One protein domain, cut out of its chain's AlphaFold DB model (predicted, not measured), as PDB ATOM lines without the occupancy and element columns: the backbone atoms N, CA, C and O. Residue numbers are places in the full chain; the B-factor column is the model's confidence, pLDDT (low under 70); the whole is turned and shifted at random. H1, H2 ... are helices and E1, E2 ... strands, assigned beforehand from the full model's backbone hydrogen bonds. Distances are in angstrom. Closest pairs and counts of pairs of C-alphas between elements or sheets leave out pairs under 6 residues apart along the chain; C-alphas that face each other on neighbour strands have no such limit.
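AT A GLANCE: This is residues 2 to 179 of the 274 residues of an uncharacterized protein of Amycolatopsis lurida NRRL 2430 (UniProt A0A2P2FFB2). Two four-stranded sheets, E1 to E4 and E5 to E8, meet near a corner, and the long helix H5 packs on both, along the strands of the first and across those of the second. Short H1 packs on H5, H2 on the opposite face of the first sheet, and H3 with H4 forms an arm whose tip, residues 86 to 91, sticks out. The printed part has 178 residues with five named helices and eight named strands, in the order H1 H2 E1 E2 E3 H3 H4 E4 H5 E5 E6 E7 E8; the class is mixed. Both sheets are antiparallel, ordered E1 E2 E3 E4 and E5 E6 E7 E8. The whole is compact, with a radius of gyration of the C-alphas of 17.5 A and spans of 56 by 41 by 29 A.

HOW THE PARTS SIT: The twisted first sheet holds E1, residues 42 to 49, E2, 52 to 59, E3, 62 to 71, and E4, 107 to 117; E1, E2 and E3 form a meander, each strand the antiparallel neighbour of the one before. N 44 and O 56 are 2.9 A apart across E1 and E2, N 55 and O 66 3.0 A across E2 and E3, and N 67 and O 112 2.8 A across E3 and E4, each within hydrogen-bond range. H5, residues 120 to 137, is on this sheet over E2 and E3, at a height over the sheet of 7.1 A and along the strands, at 14 degrees to E2 on the local plane; the closest C-alphas of E2 and H5 are those of Thr 54 and Ala 127, 5.4 A. H2, residues 24 to 30, is on the opposite face, with the C-alphas of Leu 26 and Val 113 its closest to E4, 7.3 A. The second sheet is also a meander: E5, residues 141 to 147, E6, 150 to 156, E7, 161 to 166, and E8, 172 to 177. N 145 and O 152 are 2.9 A apart across E5 and E6, N 153 and O 164 2.9 A across E6 and E7, and N 163 and O 175 2.8 A across E7 and E8, each within hydrogen-bond range. H5 is on it too, across the strands at 70 degrees to E8 on the local plane; the closest C-alphas of H5 and E8 are those of Arg 128 and Val 172, 6.2 A. The closest C-alphas of E1 and E6 are those of Ala 49 and Arg 156, 5.3 A. H1, residues 10 to 13, touches H5, with the C-alphas of Leu 13 and Arg 129 closest at 4.9 A. H3, residues 74 to 89, touches H4, residues 98 to 102, with the C-alphas of Gly 80 and Val 102 closest at 5.6 A. In H2, H3, H4 and H5 every O i to N i+4 pair is within hydrogen-bond range; H1 is too short for one.

IN THESE COORDINATES: E3 is 28.6 A long from first to last C-alpha, E4 28.4 A, H5 25.7 A and H3 22.6 A. E1 bends by 52 degrees at residue 45. H1 begins at C-alpha 10 (147.078, 192.507, 164.967), and E8 ends at C-alpha 177 (139.026, 171.219, 173.412).

THE WHOLE: The C-alphas farthest apart, those of Pro 60 and Gly 91, are 56.1 A apart. The printed part has no cut, and its one long link, of 11 residues, joins H2 to E1. The mean pLDDT of the printed part is 81.0; residues 2 to 3, 21 to 40, 91 to 106 and 157 to 159 are under 70.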
ATOM      1  N   GLY A   2     130.589 187.846 157.634       44.50
ATOM      2  CA  GLY A   2     131.017 189.217 157.921       44.50
ATOM      3  C   GLY A   2     132.440 189.107 158.435       44.50
ATOM      4  O   GLY A   2     132.614 188.625 159.544       44.50
ATOM      5  N   ILE A   3     133.428 189.405 157.592       52.50
ATOM      6  CA  ILE A   3     134.836 189.305 157.974       52.50
ATOM      7  C   ILE A   3     135.050 190.334 159.079       52.50
ATOM      8  O   ILE A   3     134.847 191.530 158.865       52.50
ATOM      9  N   MET A   4     135.349 189.845 160.279       73.00
ATOM     10  CA  MET A   4     135.831 190.685 161.359       73.00
ATOM     11  C   MET A   4     137.113 191.369 160.892       73.00
ATOM     12  O   MET A   4     137.993 190.724 160.330       73.00
ATOM     13  N   ASP A   5     137.197 192.674 161.107       81.81
ATOM     14  CA  ASP A   5     138.401 193.431 160.811       81.81
ATOM     15  C   ASP A   5     139.402 193.264 161.964       81.81
ATOM     16  O   ASP A   5     139.177 193.762 163.066       81.81
ATOM     17  N   PHE A   6     140.491 192.538 161.710       88.12
ATOM     18  CA  PHE A   6     141.560 192.303 162.684       88.12
ATOM     19  C   PHE A   6     142.618 193.412 162.710       88.12
ATOM     20  O   PHE A   6     143.563 193.326 163.493       88.12
ATOM     21  N   THR A   7     142.491 194.466 161.897       87.38
ATOM     22  CA  THR A   7     143.507 195.532 161.805       87.38
ATOM     23  C   THR A   7     143.798 196.218 163.137       87.38
ATOM     24  O   THR A   7     144.918 196.675 163.354       87.38
ATOM     25  N   THR A   8     142.823 196.268 164.045       85.44
ATOM     26  CA  THR A   8     143.000 196.815 165.395       85.44
ATOM     27  C   THR A   8     143.613 195.825 166.381       85.44
ATOM     28  O   THR A   8     144.239 196.254 167.345       85.44
ATOM     29  N   LEU A   9     143.437 194.521 166.152       89.75
ATOM     30  CA  LEU A   9     143.950 193.457 167.016       89.75
ATOM     31  C   LEU A   9     145.403 193.102 166.679       89.75
ATOM     32  O   LEU A   9     146.220 192.983 167.581       89.75
ATOM     33  N   LEU A  10     145.748 192.964 165.397       91.50
ATOM     34  CA  LEU A  10     147.078 192.507 164.967       91.50
ATOM     35  C   LEU A  10     148.246 193.282 165.613       91.50
ATOM     36  O   LEU A  10     149.190 192.648 166.077       91.50
ATOM     37  N   PRO A  11     148.203 194.625 165.755       92.25
ATOM     38  CA  PRO A  11     149.275 195.352 166.432       92.25
ATOM     39  C   PRO A  11     149.492 194.938 167.894       92.25
ATOM     40  O   PRO A  11     150.620 195.039 168.373       92.25
ATOM     41  N   THR A  12     148.449 194.476 168.597       90.75
ATOM     42  CA  THR A  12     148.535 194.038 170.002       90.75
ATOM     43  C   THR A  12     149.022 192.595 170.148       90.75
ATOM     44  O   THR A  12     149.295 192.157 171.262       90.75
ATOM     45  N   LEU A  13     149.102 191.840 169.046       93.75
ATOM     46  CA  LEU A  13     149.569 190.450 169.034       93.75
ATOM     47  C   LEU A  13     151.062 190.317 168.739       93.75
ATOM     48  O   LEU A  13     151.588 189.212 168.789       93.75
ATOM     49  N   ARG A  14     151.763 191.420 168.470       91.75
ATOM     50  CA  ARG A  14     153.194 191.352 168.180       91.75
ATOM     51  C   ARG A  14     153.965 190.737 169.355       91.75
ATOM     52  O   ARG A  14     153.708 191.126 170.503       91.75
ATOM     53  N   PRO A  15     154.933 189.845 169.083       89.56
ATOM     54  CA  PRO A  15     155.825 189.325 170.108       89.56
ATOM     55  C   PRO A  15     156.537 190.475 170.816       89.56
ATOM     56  O   PRO A  15     156.950 191.454 170.187       89.56
ATOM     57  N   ARG A  16     156.662 190.363 172.134       92.50
ATOM     58  CA  ARG A  16     157.428 191.296 172.965       92.50
ATOM     59  C   ARG A  16     158.858 190.814 173.186       92.50
ATOM     60  O   ARG A  16     159.718 191.641 173.473       92.50
ATOM     61  N   GLY A  17     159.092 189.507 173.073       88.06
ATOM     62  CA  GLY A  17     160.423 188.915 173.085       88.06
ATOM     63  C   GLY A  17     161.227 189.287 171.843       88.06
ATOM     64  O   GLY A  17     160.679 189.561 170.773       88.06
ATOM     65  N   GLU A  18     162.547 189.278 171.986       90.62
ATOM     66  CA  GLU A  18     163.460 189.475 170.865       90.62
ATOM     67  C   GLU A  18     163.561 188.172 170.078       90.62
ATOM     68  O   GLU A  18     163.811 187.107 170.650       90.62
ATOM     69  N   GLN A  19     163.349 188.245 168.765       89.25
ATOM     70  CA  GLN A  19     163.588 187.102 167.895       89.25
ATOM     71  C   GLN A  19     165.089 186.805 167.886       89.25
ATOM     72  O   GLN A  19     165.896 187.685 167.588       89.25
ATOM     73  N   LEU A  20     165.456 185.573 168.224       84.25
ATOM     74  CA  LEU A  20     166.845 185.138 168.208       84.25
ATOM     75  C   LEU A  20     167.232 184.784 166.763       84.25
ATOM     76  O   LEU A  20     166.513 184.041 166.086       84.25
ATOM     77  N   ASP A  21     168.347 185.337 166.278       68.44
ATOM     78  CA  ASP A  21     168.816 185.197 164.892       68.44
ATOM     79  C   ASP A  21     169.335 183.769 164.604       68.44
ATOM     80  O   ASP A  21     170.533 183.520 164.547       68.44
ATOM     81  N   SER A  22     168.399 182.850 164.344       59.97
ATOM     82  CA  SER A  22     168.513 181.588 163.584       59.97
ATOM     83  C   SER A  22     169.519 180.506 164.032       59.97
ATOM     84  O   SER A  22     170.652 180.765 164.420       59.97
ATOM     85  N   ASP A  23     169.070 179.255 163.893       53.12
ATOM     86  CA  ASP A  23     169.739 177.944 163.843       53.12
ATOM     87  C   ASP A  23     170.865 177.593 164.826       53.12
ATOM     88  O   ASP A  23     170.887 176.467 165.290       53.12
ATOM     89  N   ALA A  24     171.805 178.463 165.190       51.25
ATOM     90  CA  ALA A  24     172.967 178.090 166.003       51.25
ATOM     91  C   ALA A  24     172.702 178.115 167.520       51.25
ATOM     92  O   ALA A  24     173.231 177.284 168.257       51.25
ATOM     93  N   GLU A  25     171.899 179.064 168.009       56.22
ATOM     94  CA  GLU A  25     171.406 179.056 169.400       56.22
ATOM     95  C   GLU A  25     170.269 178.045 169.567       56.22
ATOM     96  O   GLU A  25     170.185 177.344 170.572       56.22
ATOM     97  N   LEU A  26     169.476 177.905 168.507       53.91
ATOM     98  CA  LEU A  26     168.385 176.959 168.345       53.91
ATOM     99  C   LEU A  26     168.890 175.511 168.305       53.91
ATOM    100  O   LEU A  26     168.417 174.699 169.078       53.91
ATOM    101  N   ALA A  27     169.920 175.200 167.511       52.91
ATOM    102  CA  ALA A  27     170.593 173.901 167.488       52.91
ATOM    103  C   ALA A  27     171.419 173.643 168.747       52.91
ATOM    104  O   ALA A  27     171.686 172.499 169.047       52.91
ATOM    105  N   LYS A  28     171.792 174.648 169.545       56.62
ATOM    106  CA  LYS A  28     172.355 174.385 170.885       56.62
ATOM    107  C   LYS A  28     171.286 174.018 171.908       56.62
ATOM    108  O   LYS A  28     171.567 173.236 172.807       56.62
ATOM    109  N   LEU A  29     170.087 174.576 171.765       53.53
ATOM    110  CA  LEU A  29     168.909 174.193 172.540       53.53
ATOM    111  C   LEU A  29     168.288 172.882 172.017       53.53
ATOM    112  O   LEU A  29     167.664 172.171 172.794       53.53
ATOM    113  N   MET A  30     168.499 172.552 170.733       49.00
ATOM    114  CA  MET A  30     167.909 171.409 170.024       49.00
ATOM    115  C   MET A  30     168.889 170.266 169.641       49.00
ATOM    116  O   MET A  30     168.457 169.184 169.282       49.00
ATOM    117  N   GLU A  31     170.217 170.387 169.726       48.00
ATOM    118  CA  GLU A  31     171.134 169.219 169.618       48.00
ATOM    119  C   GLU A  31     171.019 168.311 170.855       48.00
ATOM    120  O   GLU A  31     171.535 167.197 170.868       48.00
ATOM    121  N   GLN A  32     170.292 168.767 171.880       46.72
ATOM    122  CA  GLN A  32     169.807 167.964 173.003       46.72
ATOM    123  C   GLN A  32     168.439 167.284 172.715       46.72
ATOM    124  O   GLN A  32     167.925 166.575 173.569       46.72
ATOM    125  N   ASP A  33     167.854 167.457 171.519       42.09
ATOM    126  CA  ASP A  33     166.429 167.209 171.184       42.09
ATOM    127  C   ASP A  33     166.120 165.832 170.571       42.09
ATOM    128  O   ASP A  33     164.992 165.586 170.154       42.09
ATOM    129  N   GLU A  34     167.057 164.873 170.537       40.78
ATOM    130  CA  GLU A  34     166.649 163.484 170.233       40.78
ATOM    131  C   GLU A  34     165.812 162.865 171.373       40.78
ATOM    132  O   GLU A  34     165.220 161.797 171.194       40.78
ATOM    133  N   ARG A  35     165.724 163.525 172.541       40.97
ATOM    134  CA  ARG A  35     164.814 163.186 173.644       40.97
ATOM    135  C   ARG A  35     164.436 164.462 174.396       40.97
ATOM    136  O   ARG A  35     165.304 165.075 175.003       40.97
ATOM    137  N   TRP A  36     163.152 164.809 174.474       47.59
ATOM    138  CA  TRP A  36     162.621 165.869 175.361       47.59
ATOM    139  C   TRP A  36     162.729 165.516 176.868       47.59
ATOM    140  O   TRP A  36     161.925 165.959 177.677       47.59
ATOM    141  N   ASP A  37     163.710 164.685 177.228       45.88
ATOM    142  CA  ASP A  37     163.992 164.122 178.553       45.88
ATOM    143  C   ASP A  37     165.439 164.425 179.012       45.88
ATOM    144  O   ASP A  37     165.843 163.968 180.082       45.88
ATOM    145  N   ASP A  38     166.246 165.161 178.231       45.50
ATOM    146  CA  ASP A  38     167.617 165.514 178.631       45.50
ATOM    147  C   ASP A  38     167.657 166.768 179.530       45.50
ATOM    148  O   ASP A  38     166.960 167.763 179.331       45.50
ATOM    149  N   GLU A  39     168.480 166.686 180.577       51.81
ATOM    150  CA  GLU A  39     168.543 167.611 181.711       51.81
ATOM    151  C   GLU A  39     168.766 169.084 181.295       51.81
ATOM    152  O   GLU A  39     169.875 169.478 180.927       51.81
ATOM    153  N   GLY A  40     167.742 169.935 181.454       60.47
ATOM    154  CA  GLY A  40     167.918 171.396 181.514       60.47
ATOM    155  C   GLY A  40     166.902 172.257 180.763       60.47
ATOM    156  O   GLY A  40     166.898 173.468 180.991       60.47
ATOM    157  N   VAL A  41     166.049 171.669 179.916       73.50
ATOM    158  CA  VAL A  41     164.945 172.375 179.245       73.50
ATOM    159  C   VAL A  41     163.612 171.831 179.747       73.50
ATOM    160  O   VAL A  41     163.340 170.641 179.637       73.50
ATOM    161  N   GLU A  42     162.783 172.698 180.317       83.38
ATOM    162  CA  GLU A  42     161.469 172.336 180.854       83.38
ATOM    163  C   GLU A  42     160.381 173.066 180.068       83.38
ATOM    164  O   GLU A  42     160.368 174.299 180.017       83.38
ATOM    165  N   GLU A  43     159.474 172.311 179.445       87.50
ATOM    166  CA  GLU A  43     158.271 172.873 178.831       87.50
ATOM    167  C   GLU A  43     157.341 173.404 179.923       87.50
ATOM    168  O   GLU A  43     156.976 172.690 180.858       87.50
ATOM    169  N   ILE A  44     156.968 174.676 179.805       92.31
ATOM    170  CA  ILE A  44     156.053 175.343 180.730       92.31
ATOM    171  C   ILE A  44     154.622 175.148 180.238       92.31
ATOM    172  O   ILE A  44     153.752 174.700 180.983       92.31
ATOM    173  N   GLU A  45     154.377 175.516 178.981       92.62
ATOM    174  CA  GLU A  45     153.069 175.394 178.349       92.62
ATOM    175  C   GLU A  45     153.216 175.414 176.827       92.62
ATOM    176  O   GLU A  45     154.012 176.189 176.284       92.62
ATOM    177  N   SER A  46     152.422 174.594 176.144       91.00
ATOM    178  CA  SER A  46     152.392 174.495 174.690       91.00
ATOM    179  C   SER A  46     150.971 174.578 174.150       91.00
ATOM    180  O   SER A  46     149.990 174.251 174.819       91.00
ATOM    181  N   TYR A  47     150.869 175.070 172.920       90.75
ATOM    182  CA  TYR A  47     149.615 175.265 172.214       90.75
ATOM    183  C   TYR A  47     149.800 174.956 170.743       90.75
ATOM    184  O   TYR A  47     150.864 175.204 170.178       90.75
ATOM    185  N   GLU A  48     148.726 174.514 170.107       88.75
ATOM    186  CA  GLU A  48     148.706 174.202 168.685       88.75
ATOM    187  C   GLU A  48     147.460 174.767 168.009       88.75
ATOM    188  O   GLU A  48     146.353 174.738 168.552       88.75
ATOM    189  N   ALA A  49     147.641 175.310 166.812       87.62
ATOM    190  CA  ALA A  49     146.566 175.749 165.940       87.62
ATOM    191  C   ALA A  49     147.109 176.011 164.534       87.62
ATOM    192  O   ALA A  49     148.210 176.523 164.356       87.62
ATOM    193  N   GLY A  50     146.301 175.738 163.513       79.06
ATOM    194  CA  GLY A  50     146.570 176.247 162.167       79.06
ATOM    195  C   GLY A  50     147.849 175.744 161.478       79.06
ATOM    196  O   GLY A  50     148.363 176.425 160.592       79.06
ATOM    197  N   GLY A  51     148.370 174.582 161.865       79.56
ATOM    198  CA  GLY A  51     149.610 174.009 161.339       79.56
ATOM    199  C   GLY A  51     150.843 174.555 162.042       79.56
ATOM    200  O   GLY A  51     151.944 174.427 161.525       79.56
ATOM    201  N   LEU A  52     150.664 175.175 163.206       87.31
ATOM    202  CA  LEU A  52     151.736 175.661 164.055       87.31
ATOM    203  C   LEU A  52     151.543 175.183 165.487       87.31
ATOM    204  O   LEU A  52     150.417 175.081 165.976       87.31
ATOM    205  N   ALA A  53     152.661 174.970 166.165       89.06
ATOM    206  CA  ALA A  53     152.740 174.886 167.607       89.06
ATOM    207  C   ALA A  53     153.623 176.010 168.143       89.06
ATOM    208  O   ALA A  53     154.646 176.367 167.557       89.06
ATOM    209  N   THR A  54     153.241 176.546 169.292       91.94
ATOM    210  CA  THR A  54     154.065 177.459 170.082       91.94
ATOM    211  C   THR A  54     154.217 176.888 171.472       91.94
ATOM    212  O   THR A  54     153.225 176.440 172.047       91.94
ATOM    213  N   ALA A  55     155.413 176.948 172.033       91.25
ATOM    214  CA  ALA A  55     155.658 176.470 173.384       91.25
ATOM    215  C   ALA A  55     156.620 177.399 174.119       91.25
ATOM    216  O   ALA A  55     157.590 177.889 173.537       91.25
ATOM    217  N   ALA A  56     156.321 177.662 175.388       92.75
ATOM    218  CA  ALA A  56     157.194 178.389 176.297       92.75
ATOM    219  C   ALA A  56     158.051 177.392 177.081       92.75
ATOM    220  O   ALA A  56     157.541 176.400 177.601       92.75
ATOM    221  N   PHE A  57     159.342 177.683 177.201       89.56
ATOM    222  CA  PHE A  57     160.313 176.808 177.848       89.56
ATOM    223  C   PHE A  57     161.165 177.568 178.857       89.56
ATOM    224  O   PHE A  57     161.508 178.740 178.665       89.56
ATOM    225  N   ARG A  58     161.583 176.853 179.900       88.69
ATOM    226  CA  ARG A  58     162.688 177.239 180.773       88.69
ATOM    227  C   ARG A  58     163.947 176.533 180.288       88.69
ATOM    228  O   ARG A  58     164.036 175.320 180.405       88.69
ATOM    229  N   ALA A  59     164.905 177.286 179.756       83.38
ATOM    230  CA  ALA A  59     166.187 176.778 179.276       83.38
ATOM    231  C   ALA A  59     167.357 177.334 180.114       83.38
ATOM    232  O   ALA A  59     167.190 178.331 180.827       83.38
ATOM    233  N   PRO A  60     168.578 176.769 180.012       79.44
ATOM    234  CA  PRO A  60     169.741 177.282 180.744       79.44
ATOM    235  C   PRO A  60     170.110 178.728 180.378       79.44
ATOM    236  O   PRO A  60     170.685 179.448 181.192       79.44
ATOM    237  N   SER A  61     169.782 179.153 179.154       75.62
ATOM    238  CA  SER A  61     169.971 180.521 178.657       75.62
ATOM    239  C   SER A  61     168.903 181.507 179.142       75.62
ATOM    240  O   SER A  61     169.084 182.712 178.983       75.62
ATOM    241  N   GLY A  62     167.813 181.020 179.742       86.06
ATOM    242  CA  GLY A  62     166.671 181.817 180.173       86.06
ATOM    243  C   GLY A  62     165.345 181.266 179.655       86.06
ATOM    244  O   GLY A  62     165.239 180.123 179.213       86.06
ATOM    245  N   LEU A  63     164.311 182.095 179.739       90.44
ATOM    246  CA  LEU A  63     162.989 181.778 179.215       90.44
ATOM    247  C   LEU A  63     162.944 182.038 177.711       90.44
ATOM    248  O   LEU A  63     163.406 183.085 177.249       90.44
ATOM    249  N   VAL A  64     162.372 181.097 176.966       90.62
ATOM    250  CA  VAL A  64     162.264 181.169 175.505       90.62
ATOM    251  C   VAL A  64     160.892 180.711 175.029       90.62
ATOM    252  O   VAL A  64     160.218 179.929 175.698       90.62
ATOM    253  N   VAL A  65     160.489 181.181 173.853       92.06
ATOM    254  CA  VAL A  65     159.294 180.721 173.141       92.06
ATOM    255  C   VAL A  65     159.722 180.146 171.803       92.06
ATOM    256  O   VAL A  65     160.289 180.860 170.981       92.06
ATOM    257  N   GLY A  66     159.451 178.863 171.585       88.88
ATOM    258  CA  GLY A  66     159.682 178.188 170.311       88.88
ATOM    259  C   GLY A  66     158.425 178.167 169.450       88.88
ATOM    260  O   GLY A  66     157.323 177.969 169.962       88.88
ATOM    261  N   VAL A  67     158.600 178.342 168.142       90.25
ATOM    262  CA  VAL A  67     157.539 178.258 167.132       90.25
ATOM    263  C   VAL A  67     157.881 177.141 166.161       90.25
ATOM    264  O   VAL A  67     158.923 177.182 165.508       90.25
ATOM    265  N   ARG A  68     156.998 176.151 166.049       87.19
ATOM    266  CA  ARG A  68     157.137 175.003 165.153       87.19
ATOM    267  C   ARG A  68     156.033 175.001 164.118       87.19
ATOM    268  O   ARG A  68     154.875 175.177 164.470       87.19
ATOM    269  N   GLU A  69     156.387 174.776 162.865       86.50
ATOM    270  CA  GLU A  69     155.453 174.608 161.760       86.50
ATOM    271  C   GLU A  69     155.353 173.138 161.367       86.50
ATOM    272  O   GLU A  69     156.365 172.481 161.124       86.50
ATOM    273  N   PHE A  70     154.120 172.647 161.277       83.62
ATOM    274  CA  PHE A  70     153.806 171.322 160.772       83.62
ATOM    275  C   PHE A  70     153.621 171.370 159.255       83.62
ATOM    276  O   PHE A  70     152.936 172.241 158.707       83.62
ATOM    277  N   ARG A  71     154.239 170.419 158.560       81.88
ATOM    278  CA  ARG A  71     154.207 170.279 157.108       81.88
ATOM    279  C   ARG A  71     153.610 168.941 156.719       81.88
ATOM    280  O   ARG A  71     153.930 167.894 157.277       81.88
ATOM    281  N   HIS A  72     152.739 168.981 155.714       78.44
ATOM    282  CA  HIS A  72     152.187 167.771 155.118       78.44
ATOM    283  C   HIS A  72     153.255 167.006 154.359       78.44
ATOM    284  O   HIS A  72     153.922 167.565 153.480       78.44
ATOM    285  N   THR A  73     153.318 165.706 154.615       81.50
ATOM    286  CA  THR A  73     154.054 164.782 153.757       81.50
ATOM    287  C   THR A  73     153.424 164.749 152.361       81.50
ATOM    288  O   THR A  73     152.244 165.072 152.168       81.50
ATOM    289  N   GLU A  74     154.186 164.325 151.353       83.62
ATOM    290  CA  GLU A  74     153.658 164.164 149.988       83.62
ATOM    291  C   GLU A  74     152.477 163.178 149.932       83.62
ATOM    292  O   GLU A  74     151.551 163.346 149.136       83.62
ATOM    293  N   GLU A  75     152.456 162.180 150.822       82.69
ATOM    294  CA  GLU A  75     151.349 161.230 150.943       82.69
ATOM    295  C   GLU A  75     150.070 161.897 151.470       82.69
ATOM    296  O   GLU A  75     148.988 161.692 150.912       82.69
ATOM    297  N   GLN A  76     150.181 162.749 152.494       78.31
ATOM    298  CA  GLN A  76     149.045 163.505 153.030       78.31
ATOM    299  C   GLN A  76     148.484 164.494 152.005       78.31
ATOM    300  O   GLN A  76     147.263 164.565 151.840       78.31
ATOM    301  N   LYS A  77     149.350 165.209 151.275       82.31
ATOM    302  CA  LYS A  77     148.929 166.104 150.183       82.31
ATOM    303  C   LYS A  77     148.120 165.345 149.137       82.31
ATOM    304  O   LYS A  77     146.979 165.709 148.863       82.31
ATOM    305  N   LYS A  78     148.660 164.222 148.650       84.56
ATOM    306  CA  LYS A  78     147.993 163.376 147.656       84.56
ATOM    307  C   LYS A  78     146.634 162.866 148.144       84.56
ATOM    308  O   LYS A  78     145.656 162.920 147.406       84.56
ATOM    309  N   ARG A  79     146.545 162.407 149.395       81.06
ATOM    310  CA  ARG A  79     145.274 161.968 149.995       81.06
ATOM    311  C   ARG A  79     144.248 163.102 150.074       81.06
ATOM    312  O   ARG A  79     143.052 162.860 149.914       81.06
ATOM    313  N   GLY A  80     144.699 164.325 150.346       81.19
ATOM    314  CA  GLY A  80     143.839 165.502 150.376       81.19
ATOM    315  C   GLY A  80     143.295 165.837 148.996       81.19
ATOM    316  O   GLY A  80     142.087 166.031 148.865       81.19
ATOM    317  N   ASP A  81     144.146 165.795 147.974       82.69
ATOM    318  CA  ASP A  81     143.744 165.986 146.579       82.69
ATOM    319  C   ASP A  81     142.720 164.925 146.138       82.69
ATOM    320  O   ASP A  81     141.666 165.269 145.601       82.69
ATOM    321  N   GLU A  82     142.960 163.647 146.455       84.31
ATOM    322  CA  GLU A  82     142.027 162.545 146.169       84.31
ATOM    323  C   GLU A  82     140.658 162.749 146.849       84.31
ATOM    324  O   GLU A  82     139.607 162.489 146.251       84.31
ATOM    325  N   LEU A  83     140.638 163.240 148.093       79.56
ATOM    326  CA  LEU A  83     139.398 163.568 148.803       79.56
ATOM    327  C   LEU A  83     138.672 164.747 148.153       79.56
ATOM    328  O   LEU A  83     137.463 164.660 147.935       79.56
ATOM    329  N   VAL A  84     139.382 165.829 147.821       79.38
ATOM    330  CA  VAL A  84     138.801 166.997 147.141       79.38
ATOM    331  C   VAL A  84     138.183 166.594 145.804       79.38
ATOM    332  O   VAL A  84     137.051 166.984 145.514       79.38
ATOM    333  N   GLU A  85     138.881 165.784 145.006       82.12
ATOM    334  CA  GLU A  85     138.360 165.269 143.738       82.12
ATOM    335  C   GLU A  85     137.108 164.415 143.935       82.12
ATOM    336  O   GLU A  85     136.125 164.591 143.209       82.12
ATOM    337  N   LYS A  86     137.102 163.541 144.947       78.88
ATOM    338  CA  LYS A  86     135.931 162.730 145.286       78.88
ATOM    339  C   LYS A  86     134.718 163.597 145.629       78.88
ATOM    340  O   LYS A  86     133.647 163.391 145.062       78.88
ATOM    341  N   TYR A  87     134.873 164.580 146.514       75.81
ATOM    342  CA  TYR A  87     133.772 165.473 146.887       75.81
ATOM    343  C   TYR A  87     133.294 166.317 145.701       75.81
ATOM    344  O   TYR A  87     132.089 166.460 145.495       75.81
ATOM    345  N   ARG A  88     134.212 166.792 144.851       76.88
ATOM    346  CA  ARG A  88     133.855 167.507 143.621       76.88
ATOM    347  C   ARG A  88     133.042 166.624 142.666       76.88
ATOM    348  O   ARG A  88     132.083 167.109 142.071       76.88
ATOM    349  N   ALA A  89     133.384 165.340 142.538       76.81
ATOM    350  CA  ALA A  89     132.616 164.380 141.741       76.81
ATOM    351  C   ALA A  89     131.199 164.136 142.301       76.81
ATOM    352  O   ALA A  89     130.275 163.862 141.538       76.81
ATOM    353  N   GLU A  90     131.015 164.297 143.611       75.06
ATOM    354  CA  GLU A  90     129.718 164.257 144.302       75.06
ATOM    355  C   GLU A  90     128.962 165.606 144.244       75.06
ATOM    356  O   GLU A  90     127.894 165.746 144.835       75.06
ATOM    357  N   GLY A  91     129.484 166.603 143.515       67.56
ATOM    358  CA  GLY A  91     128.884 167.936 143.387       67.56
ATOM    359  C   GLY A  91     129.109 168.849 144.598       67.56
ATOM    360  O   GLY A  91     128.482 169.902 144.694       67.56
ATOM    361  N   ILE A  92     129.996 168.461 145.516       66.94
ATOM    362  CA  ILE A  92     130.333 169.203 146.732       66.94
ATOM    363  C   ILE A  92     131.618 169.995 146.476       66.94
ATOM    364  O   ILE A  92     132.696 169.431 146.290       66.94
ATOM    365  N   GLU A  93     131.518 171.323 146.485       63.00
ATOM    366  CA  GLU A  93     132.684 172.198 146.372       63.00
ATOM    367  C   GLU A  93     133.316 172.415 147.753       63.00
ATOM    368  O   GLU A  93     132.772 173.115 148.610       63.00
ATOM    369  N   LEU A  94     134.473 171.792 147.981       61.59
ATOM    370  CA  LEU A  94     135.290 172.041 149.162       61.59
ATOM    371  C   LEU A  94     136.213 173.230 148.908       61.59
ATOM    372  O   LEU A  94     137.218 173.112 148.212       61.59
ATOM    373  N   VAL A  95     135.885 174.365 149.516       57.44
ATOM    374  CA  VAL A  95     136.779 175.524 149.622       57.44
ATOM    375  C   VAL A  95     137.294 175.570 151.053       57.44
ATOM    376  O   VAL A  95     136.855 176.381 151.863       57.44
ATOM    377  N   MET A  96     138.152 174.617 151.413       62.06
ATOM    378  CA  MET A  96     138.791 174.611 152.727       62.06
ATOM    379  C   MET A  96     140.271 174.226 152.618       62.06
ATOM    380  O   MET A  96     140.606 173.400 151.769       62.06
ATOM    381  N   PRO A  97     141.150 174.806 153.458       64.06
ATOM    382  CA  PRO A  97     142.569 174.464 153.485       64.06
ATOM    383  C   PRO A  97     142.816 172.962 153.661       64.06
ATOM    384  O   PRO A  97     142.066 172.290 154.372       64.06
ATOM    385  N   LEU A  98     143.912 172.454 153.085       65.50
ATOM    386  CA  LEU A  98     144.335 171.048 153.174       65.50
ATOM    387  C   LEU A  98     144.380 170.541 154.630       65.50
ATOM    388  O   LEU A  98     143.946 169.424 154.912       65.50
ATOM    389  N   ALA A  99     144.794 171.411 155.558       62.91
ATOM    390  CA  ALA A  99     144.800 171.163 156.999       62.91
ATOM    391  C   ALA A  99     143.444 170.685 157.559       62.91
ATOM    392  O   ALA A  99     143.385 169.845 158.455       62.91
ATOM    393  N   ASN A 100     142.337 171.179 157.000       61.19
ATOM    394  CA  ASN A 100     140.989 170.797 157.420       61.19
ATOM    395  C   ASN A 100     140.546 169.442 156.850       61.19
ATOM    396  O   ASN A 100     139.608 168.842 157.383       61.19
ATOM    397  N   ILE A 101     141.213 168.968 155.793       63.09
ATOM    398  CA  ILE A 101     140.858 167.763 155.035       63.09
ATOM    399  C   ILE A 101     141.641 166.550 155.542       63.09
ATOM    400  O   ILE A 101     141.044 165.502 155.784       63.09
ATOM    401  N   VAL A 102     142.960 166.685 155.710       65.12
ATOM    402  CA  VAL A 102     143.862 165.555 156.011       65.12
ATOM    403  C   VAL A 102     144.636 165.673 157.326       65.12
ATOM    404  O   VAL A 102     145.415 164.777 157.628       65.12
ATOM    405  N   GLY A 103     144.390 166.707 158.136       64.25
ATOM    406  CA  GLY A 103     145.178 166.993 159.347       64.25
ATOM    407  C   GLY A 103     146.299 167.988 159.056       64.25
ATOM    408  O   GLY A 103     146.386 168.451 157.930       64.25
ATOM    409  N   GLN A 104     147.117 168.372 160.040       60.97
ATOM    410  CA  GLN A 104     148.038 169.521 159.940       60.97
ATOM    411  C   GLN A 104     149.478 169.214 159.498       60.97
ATOM    412  O   GLN A 104     150.255 170.148 159.340       60.97
ATOM    413  N   GLY A 105     149.778 167.958 159.162       66.62
ATOM    414  CA  GLY A 105     151.096 167.531 158.695       66.62
ATOM    415  C   GLY A 105     151.879 166.788 159.775       66.62
ATOM    416  O   GLY A 105     151.715 167.087 160.952       66.62
ATOM    417  N   ASP A 106     152.685 165.805 159.370       69.19
ATOM    418  CA  ASP A 106     153.407 164.917 160.302       69.19
ATOM    419  C   ASP A 106     154.873 165.335 160.514       69.19
ATOM    420  O   ASP A 106     155.506 164.896 161.473       69.19
ATOM    421  N   ASP A 107     155.411 166.199 159.648       76.56
ATOM    422  CA  ASP A 107     156.772 166.722 159.769       76.56
ATOM    423  C   ASP A 107     156.741 168.076 160.487       76.56
ATOM    424  O   ASP A 107     156.032 168.979 160.048       76.56
ATOM    425  N   ALA A 108     157.519 168.255 161.557       77.69
ATOM    426  CA  ALA A 108     157.608 169.520 162.289       77.69
ATOM    427  C   ALA A 108     158.988 170.171 162.120       77.69
ATOM    428  O   ALA A 108     160.015 169.515 162.286       77.69
ATOM    429  N   GLU A 109     159.020 171.472 161.836       80.94
ATOM    430  CA  GLU A 109     160.245 172.276 161.765       80.94
ATOM    431  C   GLU A 109     160.131 173.479 162.700       80.94
ATOM    432  O   GLU A 109     159.115 174.172 162.704       80.94
ATOM    433  N   THR A 110     161.168 173.760 163.489       82.88
ATOM    434  CA  THR A 110     161.216 175.002 164.269       82.88
ATOM    435  C   THR A 110     161.538 176.169 163.340       82.88
ATOM    436  O   THR A 110     162.595 176.197 162.721       82.88
ATOM    437  N   VAL A 111     160.631 177.140 163.253       86.06
ATOM    438  CA  VAL A 111     160.717 178.268 162.309       86.06
ATOM    439  C   VAL A 111     161.115 179.585 162.972       86.06
ATOM    440  O   VAL A 111     161.565 180.504 162.290       86.06
ATOM    441  N   ALA A 112     160.956 179.700 164.291       87.88
ATOM    442  CA  ALA A 112     161.392 180.864 165.057       87.88
ATOM    443  C   ALA A 112     161.576 180.522 166.540       87.88
ATOM    444  O   ALA A 112     160.883 179.653 167.073       87.88
ATOM    445  N   VAL A 113     162.464 181.257 167.214       87.44
ATOM    446  CA  VAL A 113     162.561 181.299 168.677       87.44
ATOM    447  C   VAL A 113     162.656 182.750 169.128       87.44
ATOM    448  O   VAL A 113     163.361 183.558 168.523       87.44
ATOM    449  N   TYR A 114     161.955 183.054 170.213       91.38
ATOM    450  CA  TYR A 114     161.976 184.345 170.882       91.38
ATOM    451  C   TYR A 114     162.561 184.188 172.285       91.38
ATOM    452  O   TYR A 114     162.326 183.177 172.951       91.38
ATOM    453  N   GLY A 115     163.320 185.181 172.736       90.44
ATOM    454  CA  GLY A 115     163.935 185.216 174.061       90.44
ATOM    455  C   GLY A 115     163.829 186.587 174.725       90.44
ATOM    456  O   GLY A 115     163.144 187.488 174.239       90.44
ATOM    457  N   GLY A 116     164.519 186.743 175.857       89.81
ATOM    458  CA  GLY A 116     164.551 188.007 176.606       89.81
ATOM    459  C   GLY A 116     163.364 188.215 177.552       89.81
ATOM    460  O   GLY A 116     163.049 189.348 177.900       89.81
ATOM    461  N   TYR A 117     162.696 187.138 177.966       94.38
ATOM    462  CA  TYR A 117     161.559 187.206 178.883       94.38
ATOM    463  C   TYR A 117     161.996 187.294 180.349       94.38
ATOM    464  O   TYR A 117     162.770 186.464 180.828       94.38
ATOM    465  N   ASP A 118     161.424 188.251 181.081       93.56
ATOM    466  CA  ASP A 118     161.658 188.420 182.521       93.56
ATOM    467  C   ASP A 118     160.899 187.383 183.368       93.56
ATOM    468  O   ASP A 118     161.316 187.046 184.478       93.56
ATOM    469  N   THR A 119     159.748 186.905 182.877       96.56
ATOM    470  CA  THR A 119     158.846 186.007 183.617       96.56
ATOM    471  C   THR A 119     158.206 184.950 182.725       96.56
ATOM    472  O   THR A 119     157.994 185.165 181.532       96.56
ATOM    473  N   GLU A 120     157.830 183.818 183.321       96.31
ATOM    474  CA  GLU A 120     157.154 182.718 182.616       96.31
ATOM    475  C   GLU A 120     155.824 183.161 182.016       96.31
ATOM    476  O   GLU A 120     155.540 182.855 180.864       96.31
ATOM    477  N   ASP A 121     155.053 183.967 182.752       96.50
ATOM    478  CA  ASP A 121     153.795 184.534 182.256       96.50
ATOM    479  C   ASP A 121     154.024 185.393 181.002       96.50
ATOM    480  O   ASP A 121     153.255 185.302 180.050       96.50
ATOM    481  N   SER A 122     155.116 186.168 180.943       96.44
ATOM    482  CA  SER A 122     155.428 186.961 179.749       96.44
ATOM    483  C   SER A 122     155.762 186.094 178.528       96.44
ATOM    484  O   SER A 122     155.276 186.398 177.439       96.44
ATOM    485  N   ALA A 123     156.500 184.992 178.720       95.56
ATOM    486  CA  ALA A 123     156.810 184.027 177.666       95.56
ATOM    487  C   ALA A 123     155.546 183.287 177.196       95.56
ATOM    488  O   ALA A 123     155.274 183.206 176.001       95.56
ATOM    489  N   VAL A 124     154.715 182.815 178.129       97.31
ATOM    490  CA  VAL A 124     153.446 182.141 177.824       97.31
ATOM    491  C   VAL A 124     152.493 183.065 177.063       97.31
ATOM    492  O   VAL A 124     151.913 182.659 176.058       97.31
ATOM    493  N   GLN A 125     152.336 184.321 177.493       97.50
ATOM    494  CA  GLN A 125     151.483 185.282 176.786       97.50
ATOM    495  C   GLN A 125     151.990 185.571 175.369       97.50
ATOM    496  O   GLN A 125     151.177 185.714 174.457       97.50
ATOM    497  N   ASP A 126     153.308 185.620 175.160       96.75
ATOM    498  CA  ASP A 126     153.884 185.751 173.821       96.75
ATOM    499  C   ASP A 126     153.639 184.517 172.954       96.75
ATOM    500  O   ASP A 126     153.224 184.677 171.810       96.75
ATOM    501  N   ALA A 127     153.797 183.303 173.491       96.25
ATOM    502  CA  ALA A 127     153.470 182.070 172.772       96.25
ATOM    503  C   ALA A 127     152.019 182.092 172.262       96.25
ATOM    504  O   ALA A 127     151.760 181.862 171.081       96.25
ATOM    505  N   ARG A 128     151.069 182.482 173.122       97.44
ATOM    506  CA  ARG A 128     149.647 182.616 172.758       97.44
ATOM    507  C   ARG A 128     149.404 183.699 171.703       97.44
ATOM    508  O   ARG A 128     148.603 183.488 170.794       97.44
ATOM    509  N   ARG A 129     150.070 184.854 171.829       97.06
ATOM    510  CA  ARG A 129     149.991 185.971 170.873       97.06
ATOM    511  C   ARG A 129     150.507 185.568 169.491       97.06
ATOM    512  O   ARG A 129     149.775 185.744 168.523       97.06
ATOM    513  N   ILE A 130     151.695 184.964 169.431       95.62
ATOM    514  CA  ILE A 130     152.315 184.444 168.203       95.62
ATOM    515  C   ILE A 130     151.381 183.448 167.518       95.62
ATOM    516  O   ILE A 130     151.142 183.537 166.312       95.62
ATOM    517  N   LEU A 131     150.830 182.503 168.285       95.25
ATOM    518  CA  LEU A 131     149.948 181.493 167.719       95.25
ATOM    519  C   LEU A 131     148.665 182.117 167.154       95.25
ATOM    520  O   LEU A 131     148.263 181.783 166.041       95.25
ATOM    521  N   LEU A 132     148.040 183.046 167.885       96.12
ATOM    522  CA  LEU A 132     146.838 183.737 167.419       96.12
ATOM    523  C   LEU A 132     147.108 184.617 166.189       96.12
ATOM    524  O   LEU A 132     146.323 184.577 165.243       96.12
ATOM    525  N   GLU A 133     148.201 185.386 166.186       95.19
ATOM    526  CA  GLU A 133     148.625 186.194 165.035       95.19
ATOM    527  C   GLU A 133     148.743 185.305 163.800       95.19
ATOM    528  O   GLU A 133     148.107 185.570 162.781       95.19
ATOM    529  N   SER A 134     149.439 184.174 163.921       91.31
ATOM    530  CA  SER A 134     149.598 183.292 162.776       91.31
ATOM    531  C   SER A 134     148.308 182.590 162.350       91.31
ATOM    532  O   SER A 134     148.159 182.291 161.162       91.31
ATOM    533  N   VAL A 135     147.385 182.296 163.267       90.81
ATOM    534  CA  VAL A 135     146.063 181.757 162.913       90.81
ATOM    535  C   VAL A 135     145.280 182.759 162.062       90.81
ATOM    536  O   VAL A 135     144.609 182.356 161.107       90.81
ATOM    537  N   ILE A 136     145.368 184.049 162.396       91.62
ATOM    538  CA  ILE A 136     144.706 185.132 161.665       91.62
ATOM    539  C   ILE A 136     145.378 185.342 160.305       91.62
ATOM    540  O   ILE A 136     144.688 185.335 159.288       91.62
ATOM    541  N   ASP A 137     146.706 185.460 160.269       89.25
ATOM    542  CA  ASP A 137     147.467 185.722 159.041       89.25
ATOM    543  C   ASP A 137     147.311 184.612 157.995       89.25
ATOM    544  O   ASP A 137     147.286 184.877 156.791       89.25
ATOM    545  N   ARG A 138     147.179 183.358 158.444       84.00
ATOM    546  CA  ARG A 138     146.976 182.194 157.568       84.00
ATOM    547  C   ARG A 138     145.505 181.939 157.219       84.00
ATOM    548  O   ARG A 138     145.244 181.045 156.418       84.00
ATOM    549  N   ASP A 139     144.562 182.671 157.819       84.56
ATOM    550  CA  ASP A 139     143.111 182.453 157.681       84.56
ATOM    551  C   ASP A 139     142.692 180.996 157.993       84.56
ATOM    552  O   ASP A 139     141.907 180.362 157.287       84.56
ATOM    553  N   VAL A 140     143.268 180.422 159.058       80.94
ATOM    554  CA  VAL A 140     143.098 179.001 159.453       80.94
ATOM    555  C   VAL A 140     142.159 178.811 160.649       80.94
ATOM    556  O   VAL A 140     142.194 177.790 161.342       80.94
ATOM    557  N   PHE A 141     141.276 179.779 160.892       86.81
ATOM    558  CA  PHE A 141     140.228 179.693 161.905       86.81
ATOM    559  C   PHE A 141     138.892 179.238 161.305       86.81
ATOM    560  O   PHE A 141     138.558 179.499 160.154       86.81
ATOM    561  N   SER A 142     138.095 178.535 162.109       84.00
ATOM    562  CA  SER A 142     136.747 178.102 161.725       84.00
ATOM    563  C   SER A 142     135.700 179.178 162.003       84.00
ATOM    564  O   SER A 142     134.744 179.317 161.240       84.00
ATOM    565  N   GLN A 143     135.851 179.918 163.107       89.50
ATOM    566  CA  GLN A 143     134.944 180.995 163.513       89.50
ATOM    567  C   GLN A 143     135.704 182.090 164.261       89.50
ATOM    568  O   GLN A 143     136.678 181.812 164.955       89.50
ATOM    569  N   ALA A 144     135.234 183.329 164.141       92.75
ATOM    570  CA  ALA A 144     135.740 184.464 164.898       92.75
ATOM    571  C   ALA A 144     134.595 185.444 165.181       92.75
ATOM    572  O   ALA A 144     133.830 185.781 164.277       92.75
ATOM    573  N   ALA A 145     134.470 185.893 166.431       93.00
ATOM    574  CA  ALA A 145     133.462 186.866 166.857       93.00
ATOM    575  C   ALA A 145     134.034 187.762 167.959       93.00
ATOM    576  O   ALA A 145     134.827 187.316 168.780       93.00
ATOM    577  N   GLY A 146     133.722 189.053 167.925       90.25
ATOM    578  CA  GLY A 146     134.493 190.038 168.674       90.25
ATOM    579  C   GLY A 146     134.354 191.466 168.182       90.25
ATOM    580  O   GLY A 146     133.769 191.738 167.134       90.25
ATOM    581  N   TRP A 147     134.889 192.384 168.975       85.56
ATOM    582  CA  TRP A 147     134.833 193.811 168.724       85.56
ATOM    583  C   TRP A 147     136.166 194.462 169.090       85.56
ATOM    584  O   TRP A 147     136.612 194.382 170.234       85.56
ATOM    585  N   ASN A 148     136.769 195.167 168.128       84.19
ATOM    586  CA  ASN A 148     138.061 195.832 168.294       84.19
ATOM    587  C   ASN A 148     139.174 194.851 168.729       84.19
ATOM    588  O   ASN A 148     139.534 193.971 167.954       84.19
ATOM    589  N   THR A 149     139.718 194.991 169.942       87.81
ATOM    590  CA  THR A 149     140.767 194.112 170.481       87.81
ATOM    591  C   THR A 149     140.221 192.974 171.337       87.81
ATOM    592  O   THR A 149     140.995 192.102 171.713       87.81
ATOM    593  N   GLU A 150     138.920 192.940 171.651       90.56
ATOM    594  CA  GLU A 150     138.306 191.854 172.425       90.56
ATOM    595  C   GLU A 150     137.598 190.881 171.482       90.56
ATOM    596  O   GLU A 150     136.528 191.165 170.935       90.56
ATOM    597  N   VAL A 151     138.223 189.732 171.262       93.31
ATOM    598  CA  VAL A 151     137.864 188.781 170.220       93.31
ATOM    599  C   VAL A 151     137.929 187.363 170.763       93.31
ATOM    600  O   VAL A 151     138.785 187.032 171.578       93.31
ATOM    601  N   VAL A 152     137.025 186.515 170.278       96.62
ATOM    602  CA  VAL A 152     137.077 185.065 170.430       96.62
ATOM    603  C   VAL A 152     137.300 184.431 169.058       96.62
ATOM    604  O   VAL A 152     136.516 184.661 168.133       96.62
ATOM    605  N   VAL A 153     138.343 183.611 168.930       94.94
ATOM    606  CA  VAL A 153     138.675 182.864 167.706       94.94
ATOM    607  C   VAL A 153     138.654 181.373 168.002       94.94
ATOM    608  O   VAL A 153     139.250 180.928 168.975       94.94
ATOM    609  N   LEU A 154     137.987 180.597 167.152       93.38
ATOM    610  CA  LEU A 154     138.022 179.139 167.162       93.38
ATOM    611  C   LEU A 154     138.881 178.652 166.001       93.38
ATOM    612  O   LEU A 154     138.499 178.805 164.839       93.38
ATOM    613  N   ALA A 155     140.000 178.015 166.316       90.06
ATOM    614  CA  ALA A 155     140.889 177.385 165.352       90.06
ATOM    615  C   ALA A 155     141.000 175.882 165.610       90.06
ATOM    616  O   ALA A 155     140.632 175.376 166.669       90.06
ATOM    617  N   ARG A 156     141.500 175.158 164.613       82.44
ATOM    618  CA  ARG A 156     141.769 173.725 164.723       82.44
ATOM    619  C   ARG A 156     143.267 173.505 164.953       82.44
ATOM    620  O   ARG A 156     144.062 174.047 164.184       82.44
ATOM    621  N   GLY A 157     143.623 172.757 165.991       69.19
ATOM    622  CA  GLY A 157     144.949 172.173 166.232       69.19
ATOM    623  C   GLY A 157     145.072 170.766 165.634       69.19
ATOM    624  O   GLY A 157     144.263 170.385 164.778       69.19
ATOM    625  N   VAL A 158     146.084 170.007 166.058       65.25
ATOM    626  CA  VAL A 158     146.352 168.634 165.601       65.25
ATOM    627  C   VAL A 158     145.307 167.690 166.187       65.25
ATOM    628  O   VAL A 158     144.541 167.079 165.435       65.25
ATOM    629  N   ASP A 159     145.210 167.664 167.515       68.12
ATOM    630  CA  ASP A 159     144.349 166.741 168.262       68.12
ATOM    631  C   ASP A 159     143.167 167.446 168.940       68.12
ATOM    632  O   ASP A 159     142.167 166.814 169.293       68.12
ATOM    633  N   ALA A 160     143.239 168.771 169.077       80.94
ATOM    634  CA  ALA A 160     142.214 169.576 169.725       80.94
ATOM    635  C   ALA A 160     141.808 170.803 168.906       80.94
ATOM    636  O   ALA A 160     142.487 171.253 167.989       80.94
ATOM    637  N   PHE A 161     140.656 171.370 169.239       88.31
ATOM    638  CA  PHE A 161     140.287 172.721 168.840       88.31
ATOM    639  C   PHE A 161     140.843 173.714 169.849       88.31
ATOM    640  O   PHE A 161     140.769 173.479 171.051       88.31
ATOM    641  N   THR A 162     141.322 174.848 169.362       92.94
ATOM    642  CA  THR A 162     141.929 175.885 170.192       92.94
ATOM    643  C   THR A 162     141.060 177.129 170.124       92.94
ATOM    644  O   THR A 162     140.822 177.685 169.049       92.94
ATOM    645  N   ILE A 163     140.539 177.540 171.279       96.25
ATOM    646  CA  ILE A 163     139.752 178.757 171.444       96.25
ATOM    647  C   ILE A 163     140.668 179.822 172.032       96.25
ATOM    648  O   ILE A 163     141.175 179.660 173.140       96.25
ATOM    649  N   PHE A 164     140.848 180.916 171.303       97.38
ATOM    650  CA  PHE A 164     141.552 182.099 171.772       97.38
ATOM    651  C   PHE A 164     140.540 183.129 172.238       97.38
ATOM    652  O   PHE A 164     139.544 183.360 171.553       97.38
ATOM    653  N   ARG A 165     140.821 183.790 173.357       96.44
ATOM    654  CA  ARG A 165     140.086 184.961 173.825       96.44
ATOM    655  C   ARG A 165     141.059 186.085 174.147       96.44
ATOM    656  O   ARG A 165     141.922 185.925 175.004       96.44
ATOM    657  N   THR A 166     140.899 187.222 173.488       95.31
ATOM    658  CA  THR A 166     141.717 188.414 173.718       95.31
ATOM    659  C   THR A 166     141.005 189.404 174.630       95.31
ATOM    660  O   THR A 166     139.771 189.461 174.677       95.31
ATOM    661  N   HIS A 167     141.796 190.192 175.351       91.25
ATOM    662  CA  HIS A 167     141.323 191.168 176.331       91.25
ATOM    663  C   HIS A 167     141.917 192.553 176.070       91.25
ATOM    664  O   HIS A 167     142.941 192.702 175.403       91.25
ATOM    665  N   VAL A 168     141.294 193.591 176.639       85.44
ATOM    666  CA  VAL A 168     141.747 194.992 176.500       85.44
ATOM    667  C   VAL A 168     143.172 195.219 177.016       85.44
ATOM    668  O   VAL A 168     143.854 196.119 176.538       85.44
ATOM    669  N   ASP A 169     143.624 194.432 177.989       88.19
ATOM    670  CA  ASP A 169     144.977 194.495 178.552       88.19
ATOM    671  C   ASP A 169     146.008 193.673 177.756       88.19
ATOM    672  O   ASP A 169     147.107 193.417 178.248       88.19
ATOM    673  N   GLU A 170     145.661 193.280 176.526       88.56
ATOM    674  CA  GLU A 170     146.510 192.535 175.587       88.56
ATOM    675  C   GLU A 170     146.857 191.112 176.053       88.56
ATOM    676  O   GLU A 170     147.744 190.462 175.486       88.56
ATOM    677  N   ARG A 171     146.156 190.608 177.076       93.81
ATOM    678  CA  ARG A 171     146.203 189.196 177.442       93.81
ATOM    679  C   ARG A 171     145.458 188.354 176.417       93.81
ATOM    680  O   ARG A 171     144.407 188.749 175.904       93.81
ATOM    681  N   VAL A 172     145.977 187.154 176.201       97.12
ATOM    682  CA  VAL A 172     145.325 186.100 175.431       97.12
ATOM    683  C   VAL A 172     145.101 184.919 176.364       97.12
ATOM    684  O   VAL A 172     146.035 184.399 176.980       97.12
ATOM    685  N   ASP A 173     143.853 184.493 176.487       96.88
ATOM    686  CA  ASP A 173     143.504 183.228 177.116       96.88
ATOM    687  C   ASP A 173     143.300 182.178 176.026       96.88
ATOM    688  O   ASP A 173     142.720 182.461 174.975       96.88
ATOM    689  N   VAL A 174     143.789 180.968 176.284       96.19
ATOM    690  CA  VAL A 174     143.679 179.836 175.365       96.19
ATOM    691  C   VAL A 174     142.975 178.689 176.070       96.19
ATOM    692  O   VAL A 174     143.234 178.402 177.237       96.19
ATOM    693  N   THR A 175     142.046 178.044 175.375       95.38
ATOM    694  CA  THR A 175     141.358 176.840 175.844       95.38
ATOM    695  C   THR A 175     141.403 175.788 174.749       95.38
ATOM    696  O   THR A 175     140.927 176.029 173.640       95.38
ATOM    697  N   MET A 176     141.974 174.625 175.061       91.62
ATOM    698  CA  MET A 176     142.034 173.479 174.154       91.62
ATOM    699  C   MET A 176     140.873 172.521 174.425       91.62
ATOM    700  O   MET A 176     140.559 172.208 175.573       91.62
ATOM    701  N   VAL A 177     140.221 172.062 173.359       89.94
ATOM    702  CA  VAL A 177     139.026 171.219 173.412       89.94
ATOM    703  C   VAL A 177     139.141 170.088 172.395       89.94
ATOM    704  O   VAL A 177     138.959 170.292 171.198       89.94
ATOM    705  N   GLU A 178     139.397 168.873 172.868       84.25
ATOM    706  CA  GLU A 178     139.566 167.680 172.018       84.25
ATOM    707  C   GLU A 178     138.290 167.326 171.235       84.25
ATOM    708  O   GLU A 178     138.313 166.885 170.086       84.25
ATOM    709  N   ASN A 179     137.123 167.529 171.851       84.12
ATOM    710  CA  ASN A 179     135.854 167.171 171.236       84.12
ATOM    711  C   ASN A 179     135.309 168.311 170.365       84.12
ATOM    712  O   ASN A 179     134.925 169.361 170.879       84.12
TER     713      ASN A 179